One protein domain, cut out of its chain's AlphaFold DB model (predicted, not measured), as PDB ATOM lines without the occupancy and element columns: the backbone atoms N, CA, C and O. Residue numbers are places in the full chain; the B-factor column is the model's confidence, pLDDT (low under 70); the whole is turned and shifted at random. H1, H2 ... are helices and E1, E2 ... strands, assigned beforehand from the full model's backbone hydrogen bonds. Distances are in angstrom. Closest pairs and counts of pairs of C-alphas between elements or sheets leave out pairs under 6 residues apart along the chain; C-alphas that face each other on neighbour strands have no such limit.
ATOM      1  N   HIS A  75      49.364 116.604  39.831       93.69
ATOM      2  CA  HIS A  75      48.809 117.558  38.878       93.69
ATOM      3  C   HIS A  75      47.289 117.567  39.029       93.69
ATOM      4  O   HIS A  75      46.698 116.512  39.258       93.69
ATOM      5  N   CYS A  76      46.685 118.750  38.988       90.50
ATOM      6  CA  CYS A  76      45.242 118.927  39.106       90.50
ATOM      7  C   CYS A  76      44.669 119.253  37.730       90.50
ATOM      8  O   CYS A  76      45.100 120.247  37.145       90.50
ATOM      9  N   ASP A  77      43.700 118.471  37.247       89.75
ATOM     10  CA  ASP A  77      43.036 118.768  35.971       89.75
ATOM     11  C   ASP A  77      42.276 120.095  36.062       89.75
ATOM     12  O   ASP A  77      42.368 120.945  35.179       89.75
ATOM     13  N   CYS A  78      41.556 120.301  37.169       90.88
ATOM     14  CA  CYS A  78      40.895 121.564  37.462       90.88
ATOM     15  C   CYS A  78      40.784 121.801  38.972       90.88
ATOM     16  O   CYS A  78      40.372 120.929  39.735       90.88
ATOM     17  N   LEU A  79      41.129 123.014  39.406       91.25
ATOM     18  CA  LEU A  79      41.028 123.433  40.798       91.25
ATOM     19  C   LEU A  79      40.035 124.588  40.916       91.25
ATOM     20  O   LEU A  79      40.293 125.689  40.428       91.25
ATOM     21  N   LEU A  80      38.929 124.360  41.618       91.56
ATOM     22  CA  LEU A  80      37.963 125.408  41.928       91.56
ATOM     23  C   LEU A  80      38.259 125.945  43.324       91.56
ATOM     24  O   LEU A  80      38.076 125.253  44.326       91.56
ATOM     25  N   GLU A  81      38.729 127.184  43.399       91.88
ATOM     26  CA  GLU A  81      38.966 127.858  44.670       91.88
ATOM     27  C   GLU A  81      37.847 128.857  44.966       91.88
ATOM     28  O   GLU A  81      37.700 129.879  44.300       91.88
ATOM     29  N   CYS A  82      37.083 128.572  46.016       91.00
ATOM     30  CA  CYS A  82      36.076 129.464  46.572       91.00
ATOM     31  C   CYS A  82      36.645 130.222  47.780       91.00
ATOM     32  O   CYS A  82      37.764 129.971  48.237       91.00
ATOM     33  N   GLU A  83      35.849 131.121  48.362       93.12
ATOM     34  CA  GLU A  83      36.223 131.836  49.589       93.12
ATOM     35  C   GLU A  83      36.552 130.870  50.740       93.12
ATOM     36  O   GLU A  83      37.580 131.012  51.396       93.12
ATOM     37  N   ARG A  84      35.724 129.835  50.936       94.81
ATOM     38  CA  ARG A  84      35.797 128.929  52.098       94.81
ATOM     39  C   ARG A  84      36.247 127.506  51.779       94.81
ATOM     40  O   ARG A  84      36.447 126.716  52.704       94.81
ATOM     41  N   ALA A  85      36.375 127.159  50.502       94.88
ATOM     42  CA  ALA A  85      36.626 125.790  50.077       94.88
ATOM     43  C   ALA A  85      37.517 125.714  48.837       94.88
ATOM     44  O   ALA A  85      37.589 126.661  48.055       94.88
ATOM     45  N   VAL A  86      38.165 124.567  48.660       95.19
ATOM     46  CA  VAL A  86      38.826 124.170  47.416       95.19
ATOM     47  C   VAL A  86      38.238 122.844  46.949       95.19
ATOM     48  O   VAL A  86      38.165 121.889  47.721       95.19
ATOM     49  N   ILE A  87      37.838 122.773  45.684       95.56
ATOM     50  CA  ILE A  87      37.412 121.534  45.040       95.56
ATOM     51  C   ILE A  87      38.499 121.153  44.041       95.56
ATOM     52  O   ILE A  87      38.763 121.880  43.085       95.56
ATOM     53  N   TRP A  88      39.153 120.028  44.301       96.25
ATOM     54  CA  TRP A  88      40.072 119.396  43.364       96.25
ATOM     55  C   TRP A  88      39.260 118.509  42.438       96.25
ATOM     56  O   TRP A  88      38.593 117.601  42.920       96.25
ATOM     57  N   VAL A  89      39.313 118.752  41.138       94.81
ATOM     58  CA  VAL A  89      38.605 117.956  40.137       94.81
ATOM     59  C   VAL A  89      39.616 117.080  39.407       94.81
ATOM     60  O   VAL A  89      40.635 117.567  38.919       94.81
ATOM     61  N   GLU A  90      39.338 115.781  39.372       94.38
ATOM     62  CA  GLU A  90      40.022 114.802  38.525       94.38
ATOM     63  C   GLU A  90      39.028 114.324  37.466       94.38
ATOM     64  O   GLU A  90      38.000 113.733  37.805       94.38
ATOM     65  N   GLY A  91      39.328 114.592  36.199       92.06
ATOM     66  CA  GLY A  91      38.514 114.201  35.059       92.06
ATOM     67  C   GLY A  91      38.950 112.849  34.501       92.06
ATOM     68  O   GLY A  91      40.103 112.656  34.124       92.06
ATOM     69  N   LYS A  92      38.014 111.908  34.387       90.00
ATOM     70  CA  LYS A  92      38.209 110.596  33.767       90.00
ATOM     71  C   LYS A  92      37.231 110.411  32.623       90.00
ATOM     72  O   LYS A  92      36.025 110.408  32.826       90.00
ATOM     73  N   ARG A  93      37.753 110.256  31.410       85.19
ATOM     74  CA  ARG A  93      36.919 110.001  30.232       85.19
ATOM     75  C   ARG A  93      36.955 108.533  29.834       85.19
ATOM     76  O   ARG A  93      36.051 107.777  30.158       85.19
ATOM     77  N   ASN A  94      38.067 108.127  29.233       83.31
ATOM     78  CA  ASN A  94      38.296 106.746  28.798       83.31
ATOM     79  C   ASN A  94      39.325 106.014  29.672       83.31
ATOM     80  O   ASN A  94      39.469 104.793  29.591       83.31
ATOM     81  N   ASP A  95      40.032 106.777  30.506       83.12
ATOM     82  CA  ASP A  95      41.092 106.290  31.372       83.12
ATOM     83  C   ASP A  95      40.621 106.127  32.818       83.12
ATOM     84  O   ASP A  95      39.579 106.629  33.232       83.12
ATOM     85  N   TRP A  96      41.434 105.418  33.591       85.94
ATOM     86  CA  TRP A  96      41.107 104.912  34.916       85.94
ATOM     87  C   TRP A  96      41.942 105.668  35.945       85.94
ATOM     88  O   TRP A  96      42.958 106.300  35.617       85.94
ATOM     89  N   LEU A  97      41.558 105.599  37.214       91.12
ATOM     90  CA  LEU A  97      42.419 106.083  38.291       91.12
ATOM     91  C   LEU A  97      43.724 105.282  38.311       91.12
ATOM     92  O   LEU A  97      43.721 104.057  38.433       91.12
ATOM     93  N   ALA A  98      44.862 105.973  38.198       92.25
ATOM     94  CA  ALA A  98      46.152 105.293  38.185       92.25
ATOM     95  C   ALA A  98      46.358 104.534  39.515       92.25
ATOM     96  O   ALA A  98      46.341 105.170  40.575       92.25
ATOM     97  N   PRO A  99      46.586 103.207  39.494       92.38
ATOM     98  CA  PRO A  99      46.532 102.380  40.703       92.38
ATOM     99  C   PRO A  99      47.808 102.450  41.548       92.38
ATOM    100  O   PRO A  99      47.833 101.980  42.679       92.38
ATOM    101  N   ASN A 100      48.892 102.996  40.998       92.94
ATOM    102  CA  ASN A 100      50.187 103.052  41.656       92.94
ATOM    103  C   ASN A 100      51.025 104.238  41.179       92.94
ATOM    104  O   ASN A 100      50.708 104.933  40.210       92.94
ATOM    105  N   THR A 101      52.151 104.432  41.858       92.62
ATOM    106  CA  THR A 101      53.266 105.234  41.361       92.62
ATOM    107  C   THR A 101      54.400 104.330  40.886       92.62
ATOM    108  O   THR A 101      54.406 103.121  41.108       92.62
ATOM    109  N   LYS A 102      55.434 104.931  40.283       91.38
ATOM    110  CA  LYS A 102      56.643 104.213  39.839       91.38
ATOM    111  C   LYS A 102      57.284 103.356  40.948       91.38
ATOM    112  O   LYS A 102      57.883 102.328  40.628       91.38
ATOM    113  N   TRP A 103      57.202 103.804  42.201       92.56
ATOM    114  CA  TRP A 103      57.905 103.210  43.343       92.56
ATOM    115  C   TRP A 103      56.963 102.616  44.382       92.56
ATOM    116  O   TRP A 103      57.308 101.638  45.020       92.56
ATOM    117  N   ASP A 104      55.765 103.157  44.538       92.25
ATOM    118  CA  ASP A 104      54.808 102.662  45.516       92.25
ATOM    119  C   ASP A 104      53.590 102.064  44.808       92.25
ATOM    120  O   ASP A 104      52.803 102.790  44.193       92.25
ATOM    121  N   VAL A 105      53.469 100.735  44.894       90.75
ATOM    122  CA  VAL A 105      52.377  99.955  44.297       90.75
ATOM    123  C   VAL A 105      51.055 100.088  45.045       90.75
ATOM    124  O   VAL A 105      50.029  99.701  44.500       90.75
ATOM    125  N   THR A 106      51.064 100.634  46.264       91.25
ATOM    126  CA  THR A 106      49.853 100.870  47.061       91.25
ATOM    127  C   THR A 106      49.391 102.327  47.002       91.25
ATOM    128  O   THR A 106      48.379 102.672  47.608       91.25
ATOM    129  N   ARG A 107      50.124 103.191  46.288       94.62
ATOM    130  CA  ARG A 107      49.861 104.630  46.176       94.62
ATOM    131  C   ARG A 107      49.101 104.969  44.895       94.62
ATOM    132  O   ARG A 107      49.706 105.324  43.881       94.62
ATOM    133  N   ASP A 108      47.780 104.904  44.956       95.19
ATOM    134  CA  ASP A 108      46.901 105.257  43.840       95.19
ATOM    135  C   ASP A 108      46.717 106.778  43.654       95.19
ATOM    136  O   ASP A 108      47.218 107.615  44.414       95.19
ATOM    137  N   GLN A 109      46.029 107.149  42.576       95.12
ATOM    138  CA  GLN A 109      45.759 108.536  42.210       95.12
ATOM    139  C   GLN A 109      44.835 109.268  43.187       95.12
ATOM    140  O   GLN A 109      45.087 110.443  43.453       95.12
ATOM    141  N   LEU A 110      43.830 108.604  43.767       95.94
ATOM    142  CA  LEU A 110      42.944 109.239  44.749       95.94
ATOM    143  C   LEU A 110      43.742 109.666  45.973       95.94
ATOM    144  O   LEU A 110      43.636 110.813  46.409       95.94
ATOM    145  N   ALA A 111      44.604 108.779  46.476       96.88
ATOM    146  CA  ALA A 111      45.460 109.064  47.620       96.88
ATOM    147  C   ALA A 111      46.359 110.285  47.389       96.88
ATOM    148  O   ALA A 111      46.501 111.138  48.272       96.88
ATOM    149  N   ARG A 112      46.952 110.377  46.191       97.25
ATOM    150  CA  ARG A 112      47.810 111.498  45.787       97.25
ATOM    151  C   ARG A 112      47.040 112.807  45.679       97.25
ATOM    152  O   ARG A 112      47.519 113.819  46.187       97.25
ATOM    153  N   ASN A 113      45.876 112.789  45.034       97.19
ATOM    154  CA  ASN A 113      45.060 113.980  44.803       97.19
ATOM    155  C   ASN A 113      44.470 114.525  46.108       97.19
ATOM    156  O   ASN A 113      44.545 115.725  46.364       97.19
ATOM    157  N   LEU A 114      43.950 113.655  46.976       96.81
ATOM    158  CA  LEU A 114      43.423 114.051  48.286       96.81
ATOM    159  C   LEU A 114      44.501 114.632  49.191       96.81
ATOM    160  O   LEU A 114      44.287 115.693  49.769       96.81
ATOM    161  N   GLU A 115      45.665 113.980  49.300       97.31
ATOM    162  CA  GLU A 115      46.751 114.514  50.125       97.31
ATOM    163  C   GLU A 115      47.257 115.850  49.565       97.31
ATOM    164  O   GLU A 115      47.488 116.785  50.327       97.31
ATOM    165  N   ALA A 116      47.370 115.984  48.240       96.44
ATOM    166  CA  ALA A 116      47.716 117.249  47.598       96.44
ATOM    167  C   ALA A 116      46.703 118.364  47.916       96.44
ATOM    168  O   ALA A 116      47.097 119.468  48.301       96.44
ATOM    169  N   CYS A 117      45.405 118.072  47.801       96.25
ATOM    170  CA  CYS A 117      44.328 119.008  48.114       96.25
ATOM    171  C   CYS A 117      44.331 119.404  49.601       96.25
ATOM    172  O   CYS A 117      44.239 120.586  49.942       96.25
ATOM    173  N   TRP A 118      44.532 118.439  50.498       96.56
ATOM    174  CA  TRP A 118      44.653 118.660  51.939       96.56
ATOM    175  C   TRP A 118      45.839 119.560  52.307       96.56
ATOM    176  O   TRP A 118      45.686 120.510  53.075       96.56
ATOM    177  N   LEU A 119      47.017 119.321  51.723       94.25
ATOM    178  CA  LEU A 119      48.199 120.160  51.947       94.25
ATOM    179  C   LEU A 119      47.961 121.601  51.486       94.25
ATOM    180  O   LEU A 119      48.260 122.546  52.221       94.25
ATOM    181  N   LEU A 120      47.388 121.770  50.291       92.69
ATOM    182  CA  LEU A 120      47.078 123.080  49.723       92.69
ATOM    183  C   LEU A 120      46.084 123.857  50.599       92.69
ATOM    184  O   LEU A 120      46.239 125.057  50.825       92.69
ATOM    185  N   THR A 121      45.053 123.179  51.099       93.12
ATOM    186  CA  THR A 121      43.972 123.810  51.865       93.12
ATOM    187  C   THR A 121      44.333 124.091  53.307       93.12
ATOM    188  O   THR A 121      43.892 125.112  53.832       93.12
ATOM    189  N   ARG A 122      45.198 123.283  53.932       91.19
ATOM    190  CA  ARG A 122      45.750 123.591  55.259       91.19
ATOM    191  C   ARG A 122      46.525 124.901  55.273       91.19
ATOM    192  O   ARG A 122      46.327 125.700  56.182       91.19
ATOM    193  N   GLN A 123      47.341 125.155  54.250       86.50
ATOM    194  CA  GLN A 123      48.065 126.426  54.116       86.50
ATOM    195  C   GLN A 123      47.117 127.626  54.001       86.50
ATOM    196  O   GLN A 123      47.436 128.715  54.465       86.50
ATOM    197  N   LYS A 124      45.942 127.415  53.400       88.81
ATOM    198  CA  LYS A 124      44.933 128.448  53.144       88.81
ATOM    199  C   LYS A 124      43.803 128.499  54.178       88.81
ATOM    200  O   LYS A 124      42.924 129.342  54.044       88.81
ATOM    201  N   GLN A 125      43.797 127.599  55.164       93.88
ATOM    202  CA  GLN A 125      42.725 127.433  56.155       93.88
ATOM    203  C   GLN A 125      41.321 127.256  55.532       93.88
ATOM    204  O   GLN A 125      40.337 127.823  56.006       93.88
ATOM    205  N   LYS A 126      41.215 126.455  54.462       95.06
ATOM    206  CA  LYS A 126      39.954 126.199  53.737       95.06
ATOM    207  C   LYS A 126      39.440 124.775  53.941       95.06
ATOM    208  O   LYS A 126      40.205 123.858  54.221       95.06
ATOM    209  N   GLN A 127      38.132 124.589  53.760       96.50
ATOM    210  CA  GLN A 127      37.554 123.258  53.556       96.50
ATOM    211  C   GLN A 127      37.987 122.698  52.198       96.50
ATOM    212  O   GLN A 127      38.435 123.446  51.326       96.50
ATOM    213  N   TYR A 128      37.839 121.390  52.001       96.69
ATOM    214  CA  TYR A 128      38.238 120.782  50.741       96.69
ATOM    215  C   TYR A 128      37.449 119.531  50.375       96.69
ATOM    216  O   TYR A 128      36.845 118.883  51.232       96.69
ATOM    217  N   CYS A 129      37.457 119.217  49.083       97.19
ATOM    218  CA  CYS A 129      36.900 118.000  48.506       97.19
ATOM    219  C   CYS A 129      37.710 117.602  47.264       97.19
ATOM    220  O   CYS A 129      38.177 118.470  46.523       97.19
ATOM    221  N   LEU A 130      37.886 116.299  47.050       97.25
ATOM    222  CA  LEU A 130      38.251 115.733  45.755       97.25
ATOM    223  C   LEU A 130      36.969 115.274  45.063       97.25
ATOM    224  O   LEU A 130      36.270 114.407  45.584       97.25
ATOM    225  N   LEU A 131      36.702 115.818  43.884       96.50
ATOM    226  CA  LEU A 131      35.647 115.385  42.987       96.50
ATOM    227  C   LEU A 131      36.259 114.578  41.838       96.50
ATOM    228  O   LEU A 131      37.066 115.096  41.069       96.50
ATOM    229  N   VAL A 132      35.862 113.315  41.718       95.19
ATOM    230  CA  VAL A 132      36.144 112.502  40.530       95.19
ATOM    231  C   VAL A 132      34.983 112.679  39.556       95.19
ATOM    232  O   VAL A 132      33.867 112.242  39.842       95.19
ATOM    233  N   CYS A 133      35.248 113.325  38.426       93.88
ATOM    234  CA  CYS A 133      34.300 113.491  37.330       93.88
ATOM    235  C   CYS A 133      34.560 112.410  36.286       93.88
ATOM    236  O   CYS A 133      35.630 112.408  35.684       93.88
ATOM    237  N   HIS A 134      33.620 111.492  36.076       92.31
ATOM    238  CA  HIS A 134      33.816 110.345  35.189       92.31
ATOM    239  C   HIS A 134      32.779 110.284  34.055       92.31
ATOM    240  O   HIS A 134      31.601 110.544  34.261       92.31
ATOM    241  N   GLU A 135      33.203 109.942  32.840       89.00
ATOM    242  CA  GLU A 135      32.298 109.801  31.687       89.00
ATOM    243  C   GLU A 135      31.418 108.558  31.829       89.00
ATOM    244  O   GLU A 135      30.191 108.612  31.852       89.00
ATOM    245  N   HIS A 136      32.078 107.417  31.997       86.94
ATOM    246  CA  HIS A 136      31.433 106.124  32.155       86.94
ATOM    247  C   HIS A 136      31.324 105.752  33.629       86.94
ATOM    248  O   HIS A 136      32.022 106.310  34.475       86.94
ATOM    249  N   ALA A 137      30.459 104.788  33.948       85.44
ATOM    250  CA  ALA A 137      30.384 104.241  35.297       85.44
ATOM    251  C   ALA A 137      31.773 103.782  35.770       85.44
ATOM    252  O   ALA A 137      32.520 103.147  35.015       85.44
ATOM    253  N   LEU A 138      32.099 104.108  37.023       86.56
ATOM    254  CA  LEU A 138      33.310 103.612  37.661       86.56
ATOM    255  C   LEU A 138      33.307 102.088  37.625       86.56
ATOM    256  O   LEU A 138      32.273 101.434  37.768       86.56
ATOM    257  N   LYS A 139      34.476 101.498  37.424       87.25
ATOM    258  CA  LYS A 139      34.572 100.041  37.409       87.25
ATOM    259  C   LYS A 139      34.526  99.525  38.841       87.25
ATOM    260  O   LYS A 139      34.983 100.198  39.760       87.25
ATOM    261  N   TYR A 140      34.134  98.263  39.010       87.69
ATOM    262  CA  TYR A 140      34.014  97.618  40.324       87.69
ATOM    263  C   TYR A 140      35.210  97.855  41.271       87.69
ATOM    264  O   TYR A 140      35.040  98.165  42.443       87.69
ATOM    265  N   HIS A 141      36.446  97.762  40.772       88.56
ATOM    266  CA  HIS A 141      37.638  98.002  41.595       88.56
ATOM    267  C   HIS A 141      37.843  99.480  41.990       88.56
ATOM    268  O   HIS A 141      38.369  99.732  43.069       88.56
ATOM    269  N   GLU A 142      37.424 100.453  41.173       90.81
ATOM    270  CA  GLU A 142      37.454 101.884  41.525       90.81
ATOM    271  C   GLU A 142      36.374 102.208  42.560       90.81
ATOM    272  O   GLU A 142      36.635 102.931  43.520       90.81
ATOM    273  N   GLU A 143      35.186 101.614  42.418       92.75
ATOM    274  CA  GLU A 143      34.113 101.713  43.412       92.75
ATOM    275  C   GLU A 143      34.561 101.155  44.766       92.75
ATOM    276  O   GLU A 143      34.423 101.827  45.791       92.75
ATOM    277  N   LEU A 144      35.164  99.959  44.773       93.56
ATOM    278  CA  LEU A 144      35.730  99.353  45.978       93.56
ATOM    279  C   LEU A 144      36.856 100.196  46.575       93.56
ATOM    280  O   LEU A 144      36.925 100.327  47.794       93.56
ATOM    281  N   LEU A 145      37.725 100.779  45.747       93.50
ATOM    282  CA  LEU A 145      38.802 101.652  46.211       93.50
ATOM    283  C   LEU A 145      38.234 102.887  46.927       93.50
ATOM    284  O   LEU A 145      38.638 103.197  48.049       93.50
ATOM    285  N   ILE A 146      37.259 103.565  46.317       94.38
ATOM    286  CA  ILE A 146      36.594 104.739  46.902       94.38
ATOM    287  C   ILE A 146      35.853 104.363  48.188       94.38
ATOM    288  O   ILE A 146      35.984 105.053  49.202       94.38
ATOM    289  N   ALA A 147      35.093 103.266  48.177       95.12
ATOM    290  CA  ALA A 147      34.396 102.765  49.358       95.12
ATOM    291  C   ALA A 147      35.381 102.389  50.476       95.12
ATOM    292  O   ALA A 147      35.147 102.703  51.646       95.12
ATOM    293  N   GLY A 148      36.510 101.779  50.119       95.25
ATOM    294  CA  GLY A 148      37.563 101.393  51.047       95.25
ATOM    295  C   GLY A 148      38.189 102.595  51.744       95.25
ATOM    296  O   GLY A 148      38.361 102.579  52.963       95.25
ATOM    297  N   TYR A 149      38.442 103.679  51.007       96.06
ATOM    298  CA  TYR A 149      38.911 104.933  51.595       96.06
ATOM    299  C   TYR A 149      37.865 105.592  52.497       96.06
ATOM    300  O   TYR A 149      38.189 105.993  53.613       96.06
ATOM    301  N   ARG A 150      36.604 105.677  52.053       94.69
ATOM    302  CA  ARG A 150      35.507 106.270  52.844       94.69
ATOM    303  C   ARG A 150      35.270 105.541  54.168       94.69
ATOM    304  O   ARG A 150      34.930 106.178  55.160       94.69
ATOM    305  N   THR A 151      35.443 104.222  54.174       93.19
ATOM    306  CA  THR A 151      35.229 103.360  55.350       93.19
ATOM    307  C   THR A 151      36.496 103.109  56.168       93.19
ATOM    308  O   THR A 151      36.418 102.476  57.216       93.19
ATOM    309  N   GLY A 152      37.661 103.586  55.714       89.94
ATOM    310  CA  GLY A 152      38.950 103.378  56.382       89.94
ATOM    311  C   GLY A 152      39.530 101.965  56.241       89.94
ATOM    312  O   GLY A 152      40.574 101.673  56.816       89.94
ATOM    313  N   THR A 153      38.902 101.079  55.462       90.38
ATOM    314  CA  THR A 153      39.408  99.711  55.236       90.38
ATOM    315  C   THR A 153      40.603  99.674  54.282       90.38
ATOM    316  O   THR A 153      41.374  98.715  54.291       90.38
ATOM    317  N   TRP A 154      40.808 100.735  53.496       89.94
ATOM    318  CA  TRP A 154      41.970 100.893  52.629       89.94
ATOM    319  C   TRP A 154      42.904 102.000  53.133       89.94
ATOM    320  O   TRP A 154      42.616 103.189  53.020       89.94
ATOM    321  N   VAL A 155      44.063 101.602  53.666       88.75
ATOM    322  CA  VAL A 155      45.073 102.522  54.237       88.75
ATOM    323  C   VAL A 155      46.368 102.595  53.423       88.75
ATOM    324  O   VAL A 155      47.242 103.414  53.714       88.75
ATOM    325  N   GLY A 156      46.500 101.748  52.395       88.19
ATOM    326  CA  GLY A 156      47.725 101.587  51.604       88.19
ATOM    327  C   GLY A 156      48.185 102.858  50.886       88.19
ATOM    328  O   GLY A 156      49.383 103.021  50.660       88.19
ATOM    329  N   GLY A 157      47.268 103.785  50.593       92.88
ATOM    330  CA  GLY A 157      47.601 105.069  49.984       92.88
ATOM    331  C   GLY A 157      48.219 106.089  50.937       92.88
ATOM    332  O   GLY A 157      48.958 106.953  50.471       92.88
ATOM    333  N   TRP A 158      47.982 105.996  52.251       95.62
ATOM    334  CA  TRP A 158      48.474 106.962  53.251       95.62
ATOM    335  C   TRP A 158      49.148 106.306  54.462       95.62
ATOM    336  O   TRP A 158      48.840 106.644  55.611       95.62
ATOM    337  N   PRO A 159      50.097 105.381  54.257       94.81
ATOM    338  CA  PRO A 159      50.694 104.625  55.352       94.81
ATOM    339  C   PRO A 159      51.509 105.505  56.316       94.81
ATOM    340  O   PRO A 159      51.811 105.078  57.427       94.81
ATOM    341  N   HIS A 160      51.853 106.729  55.905       95.69
ATOM    342  CA  HIS A 160      52.572 107.736  56.686       95.69
ATOM    343  C   HIS A 160      51.673 108.666  57.508       95.69
ATOM    344  O   HIS A 160      52.194 109.403  58.340       95.69
ATOM    345  N   LEU A 161      50.362 108.674  57.262       96.44
ATOM    346  CA  LEU A 161      49.403 109.492  58.010       96.44
ATOM    347  C   LEU A 161      48.822 108.701  59.181       96.44
ATOM    348  O   LEU A 161      48.762 107.473  59.124       96.44
ATOM    349  N   ASP A 162      48.384 109.398  60.226       95.56
ATOM    350  CA  ASP A 162      47.632 108.785  61.319       95.56
ATOM    351  C   ASP A 162      46.188 108.453  60.911       95.56
ATOM    352  O   ASP A 162      45.671 108.909  59.888       95.56
ATOM    353  N   GLU A 163      45.529 107.638  61.731       95.06
ATOM    354  CA  GLU A 163      44.169 107.167  61.469       95.06
ATOM    355  C   GLU A 163      43.147 108.311  61.405       95.06
ATOM    356  O   GLU A 163      42.262 108.309  60.553       95.06
ATOM    357  N   THR A 164      43.304 109.338  62.246       95.56
ATOM    358  CA  THR A 164      42.387 110.490  62.269       95.56
ATOM    359  C   THR A 164      42.430 111.251  60.944       95.56
ATOM    360  O   THR A 164      41.390 111.581  60.373       95.56
ATOM    361  N   THR A 165      43.629 111.483  60.417       95.56
ATOM    362  CA  THR A 165      43.845 112.163  59.140       95.56
ATOM    363  C   THR A 165      43.339 111.315  57.976       95.56
ATOM    364  O   THR A 165      42.696 111.841  57.071       95.56
ATOM    365  N   ARG A 166      43.558 109.994  57.999       96.44
ATOM    366  CA  ARG A 166      43.032 109.083  56.965       96.44
ATOM    367  C   ARG A 166      41.508 109.101  56.906       96.44
ATOM    368  O   ARG A 166      40.944 109.215  55.820       96.44
ATOM    369  N   GLN A 167      40.846 109.036  58.059       94.62
ATOM    370  CA  GLN A 167      39.386 109.110  58.143       94.62
ATOM    371  C   GLN A 167      38.849 110.460  57.668       94.62
ATOM    372  O   GLN A 167      37.782 110.521  57.056       94.62
ATOM    373  N   GLU A 168      39.567 111.548  57.948       95.38
ATOM    374  CA  GLU A 168      39.219 112.876  57.449       95.38
ATOM    375  C   GLU A 168      39.294 112.920  55.921       95.38
ATOM    376  O   GLU A 168      38.289 113.238  55.288       95.38
ATOM    377  N   LEU A 169      40.417 112.496  55.331       96.12
ATOM    378  CA  LEU A 169      40.617 112.435  53.879       96.12
ATOM    379  C   LEU A 169      39.564 111.563  53.181       96.12
ATOM    380  O   LEU A 169      38.990 111.978  52.173       96.12
ATOM    381  N   GLY A 170      39.262 110.383  53.731       94.88
ATOM    382  CA  GLY A 170      38.273 109.456  53.172       94.88
ATOM    383  C   GLY A 170      36.869 110.057  53.053       94.88
ATOM    384  O   GLY A 170      36.143 109.755  52.106       94.88
ATOM    385  N   LYS A 171      36.493 110.977  53.952       95.50
ATOM    386  CA  LYS A 171      35.200 111.689  53.920       95.50
ATOM    387  C   LYS A 171      35.134 112.792  52.860       95.50
ATOM    388  O   LYS A 171      34.056 113.325  52.614       95.50
ATOM    389  N   ARG A 172      36.261 113.161  52.242       97.00
ATOM    390  CA  ARG A 172      36.349 114.265  51.270       97.00
ATOM    391  C   ARG A 172      36.276 113.812  49.813       97.00
ATOM    392  O   ARG A 172      36.552 114.617  48.928       97.00
ATOM    393  N   ILE A 173      35.903 112.558  49.556       96.38
ATOM    394  CA  ILE A 173      35.800 111.990  48.205       96.38
ATOM    395  C   ILE A 173      34.367 112.104  47.694       96.38
ATOM    396  O   ILE A 173      33.462 111.476  48.250       96.38
ATOM    397  N   ALA A 174      34.174 112.832  46.600       95.62
ATOM    398  CA  ALA A 174      32.930 112.925  45.845       95.62
ATOM    399  C   ALA A 174      33.109 112.369  44.425       95.62
ATOM    400  O   ALA A 174      34.220 112.304  43.899       95.62
ATOM    401  N   THR A 175      32.000 111.968  43.810       94.94
ATOM    402  CA  THR A 175      31.948 111.400  42.457       94.94
ATOM    403  C   THR A 175      30.744 111.978  41.721       94.94
ATOM    404  O   THR A 175      29.665 112.039  42.310       94.94
ATOM    405  N   LEU A 176      30.923 112.377  40.465       94.12
ATOM    406  CA  LEU A 176      29.857 112.802  39.552       94.12
ATOM    407  C   LEU A 176      30.175 112.323  38.136       94.12
ATOM    408  O   LEU A 176      31.344 112.134  37.800       94.12
ATOM    409  N   THR A 177      29.154 112.204  37.291       91.44
ATOM    410  CA  THR A 177      29.364 112.014  35.855       91.44
ATOM    411  C   THR A 177      29.412 113.335  35.093       91.44
ATOM    412  O   THR A 177      28.808 114.329  35.507       91.44
ATOM    413  N   TRP A 178      30.080 113.351  33.936       86.69
ATOM    414  CA  TRP A 178      29.993 114.492  33.013       86.69
ATOM    415  C   TRP A 178      28.557 114.748  32.555       86.69
ATOM    416  O   TRP A 178      28.127 115.898  32.517       86.69
ATOM    417  N   SER A 179      27.775 113.691  32.333       86.25
ATOM    418  CA  SER A 179      26.352 113.800  32.000       86.25
ATOM    419  C   SER A 179      25.520 114.473  33.101       86.25
ATOM    420  O   SER A 179      24.649 115.285  32.788       86.25
ATOM    421  N   GLN A 180      25.808 114.214  34.384       90.62
ATOM    422  CA  GLN A 180      25.172 114.916  35.506       90.62
ATOM    423  C   GLN A 180      25.524 116.406  35.497       90.62
ATOM    424  O   GLN A 180      24.648 117.243  35.689       90.62
ATOM    425  N   ILE A 181      26.783 116.753  35.220       88.31
ATOM    426  CA  ILE A 181      27.218 118.152  35.121       88.31
ATOM    427  C   ILE A 181      26.544 118.850  33.928       88.31
ATOM    428  O   ILE A 181      26.034 119.960  34.072       88.31
ATOM    429  N   ALA A 182      26.482 118.196  32.765       85.56
ATOM    430  CA  ALA A 182      25.856 118.731  31.554       85.56
ATOM    431  C   ALA A 182      24.330 118.889  31.676       85.56
ATOM    432  O   ALA A 182      23.740 119.711  30.976       85.56
ATOM    433  N   ALA A 183      23.677 118.102  32.537       87.81
ATOM    434  CA  ALA A 183      22.257 118.263  32.840       87.81
ATOM    435  C   ALA A 183      21.984 119.537  33.661       87.81
ATOM    436  O   ALA A 183      21.007 120.234  33.394       87.81
ATOM    437  N   GLU A 184      22.865 119.868  34.608       90.06
ATOM    438  CA  GLU A 184      22.772 121.083  35.432       90.06
ATOM    439  C   GLU A 184      23.216 122.348  34.679       90.06
ATOM    440  O   GLU A 184      22.769 123.454  34.985       90.06
ATOM    441  N   TRP A 185      24.072 122.201  33.661       85.81
ATOM    442  CA  TRP A 185      24.520 123.299  32.805       85.81
ATOM    443  C   TRP A 185      24.289 122.985  31.318       85.81
ATOM    444  O   TRP A 185      25.226 122.604  30.615       85.81
ATOM    445  N   PRO A 186      23.072 123.222  30.787       78.62
ATOM    446  CA  PRO A 186      22.738 122.898  29.397       78.62
ATOM    447  C   PRO A 186      23.659 123.554  28.358       78.62
ATOM    448  O   PRO A 186      23.997 122.927  27.358       78.62
ATOM    449  N   GLY A 187      24.131 124.780  28.625       80.25
ATOM    450  CA  GLY A 187      25.080 125.492  27.759       80.25
ATOM    451  C   GLY A 187      26.440 124.798  27.599       80.25
ATOM    452  O   GLY A 187      27.158 125.095  26.649       80.25
ATOM    453  N   LEU A 188      26.787 123.837  28.465       77.56
ATOM    454  CA  LEU A 188      27.980 123.004  28.296       77.56
ATOM    455  C   LEU A 188      27.910 122.166  27.009       77.56
ATOM    456  O   LEU A 188      28.930 121.965  26.359       77.56
ATOM    457  N   ARG A 189      26.706 121.745  26.597       70.81
ATOM    458  CA  ARG A 189      26.480 120.983  25.353       70.81
ATOM    459  C   ARG A 189      26.712 121.816  24.092       70.81
ATOM    460  O   ARG A 189      26.885 121.279  23.006       70.81
ATOM    461  N   GLU A 190      26.711 123.139  24.231       74.69
ATOM    462  CA  GLU A 190      26.962 124.078  23.137       74.69
ATOM    463  C   GLU A 190      28.460 124.418  23.003       74.69
ATOM    464  O   GLU A 190      28.884 125.007  22.002       74.69
ATOM    465  N   CYS A 191      29.292 124.031  23.980       73.69
ATOM    466  CA  CYS A 191      30.738 124.198  23.907       73.69
ATOM    467  C   CYS A 191      31.323 123.263  22.845       73.69
ATOM    468  O   CYS A 191      31.434 122.059  23.049       73.69
TER     469      CYS A 191
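Overview. This is residues 75 to 191 of the 198 residues of an uncharacterized protein of Candidatus Anammoximicrobium sp (UniProt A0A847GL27). A twisted sheet of four strands has one long helix, H1, lying along one face over the inner strands E2 and E3, while H2 comes close to the edge strand E4 with its residues 143 to 150, and H3 packs on residues 149 to 151 of H2 and only grazes the sheet with its own residues 169 to 170. After E4 the printed part runs out into an arm made by H4 and H5, of which residues 182 to 187 stick out. The 117 printed residues hold, in order, E1, E2, H1, E3, H2, H3, E4, H4 and H5, five named helices and four named strands, and the class is mixed. The sheet's order is E1, E2, E3, E4, with E1 antiparallel to E2 and the other neighbours parallel. The whole is compact, with a radius of gyration of the C-alphas of 14.6 A and spans of 45 by 35 by 26 A.

Along the chain. E1, residues 78 to 81, begins at C-alpha 78 (40.895, 121.564, 37.462). E2, residues 85 to 92, is 22.3 A long. H1, residues 109 to 124, is 22.7 A long and begins at C-alpha 109 (45.759, 108.536, 42.210). E3, residues 127 to 134, is 22.8 A long. H2, residues 140 to 151, is 16.1 A long. H3 is residues 163 to 170, E4 residues 173 to 177 and H4 residues 178 to 184. H5, residues 186 to 190, ends at C-alpha 190 (26.962, 124.078, 23.137).

Arrangement. E1 and E2 are a hairpin, with N 80 and O 87 2.9 A apart, within hydrogen-bond range. In the parallel pair E2 and E3, N 88 and O 129 are 2.9 A apart; in E3 and E4, N 174 and O 130 are 2.8 A apart. E2, H1, E3 and E3, H2 H3, E4 are strand-helix-strand units, parallel neighbour strands joined through helices, with right-handed crossovers. H1 is on the sheet at a height of 8.7 A; the closest C-alphas to E3 are those of Leu 114 and Leu 130, 6.0 A apart. H2, with its residues 149 to 151 alone, touches H3 at a steep tilt of 46 degrees, opposite ways, closest at C-alphas 150 and 170, 4.2 A. H1 and H3 only just touch, with 3 pairs of C-alphas within 8 A, through residues 114 to 118 of H1 alone; the closest are C-alphas 114 and 169, 6.5 A apart. H4 lies on the opposite face from H1. H4 and H5 are close but not clearly touching, with C-alphas 182 and 188 closest at 5.8 A. Every O i to N i+4 pair is within hydrogen-bond range in H2, H3 and H4; H1 has 11 of 12, and H5 has 0 of 1, with 2 of 2 O i to N i+3 pairs.

Size, cuts and confidence. The two C-alphas farthest apart, Asp 162 and Glu 190, are 46.0 A apart. The printed part has no cut. The links E2 to H1 and H2 to H3 are long. No printed residue is under 70 in pLDDT; H5 has a mean of 76.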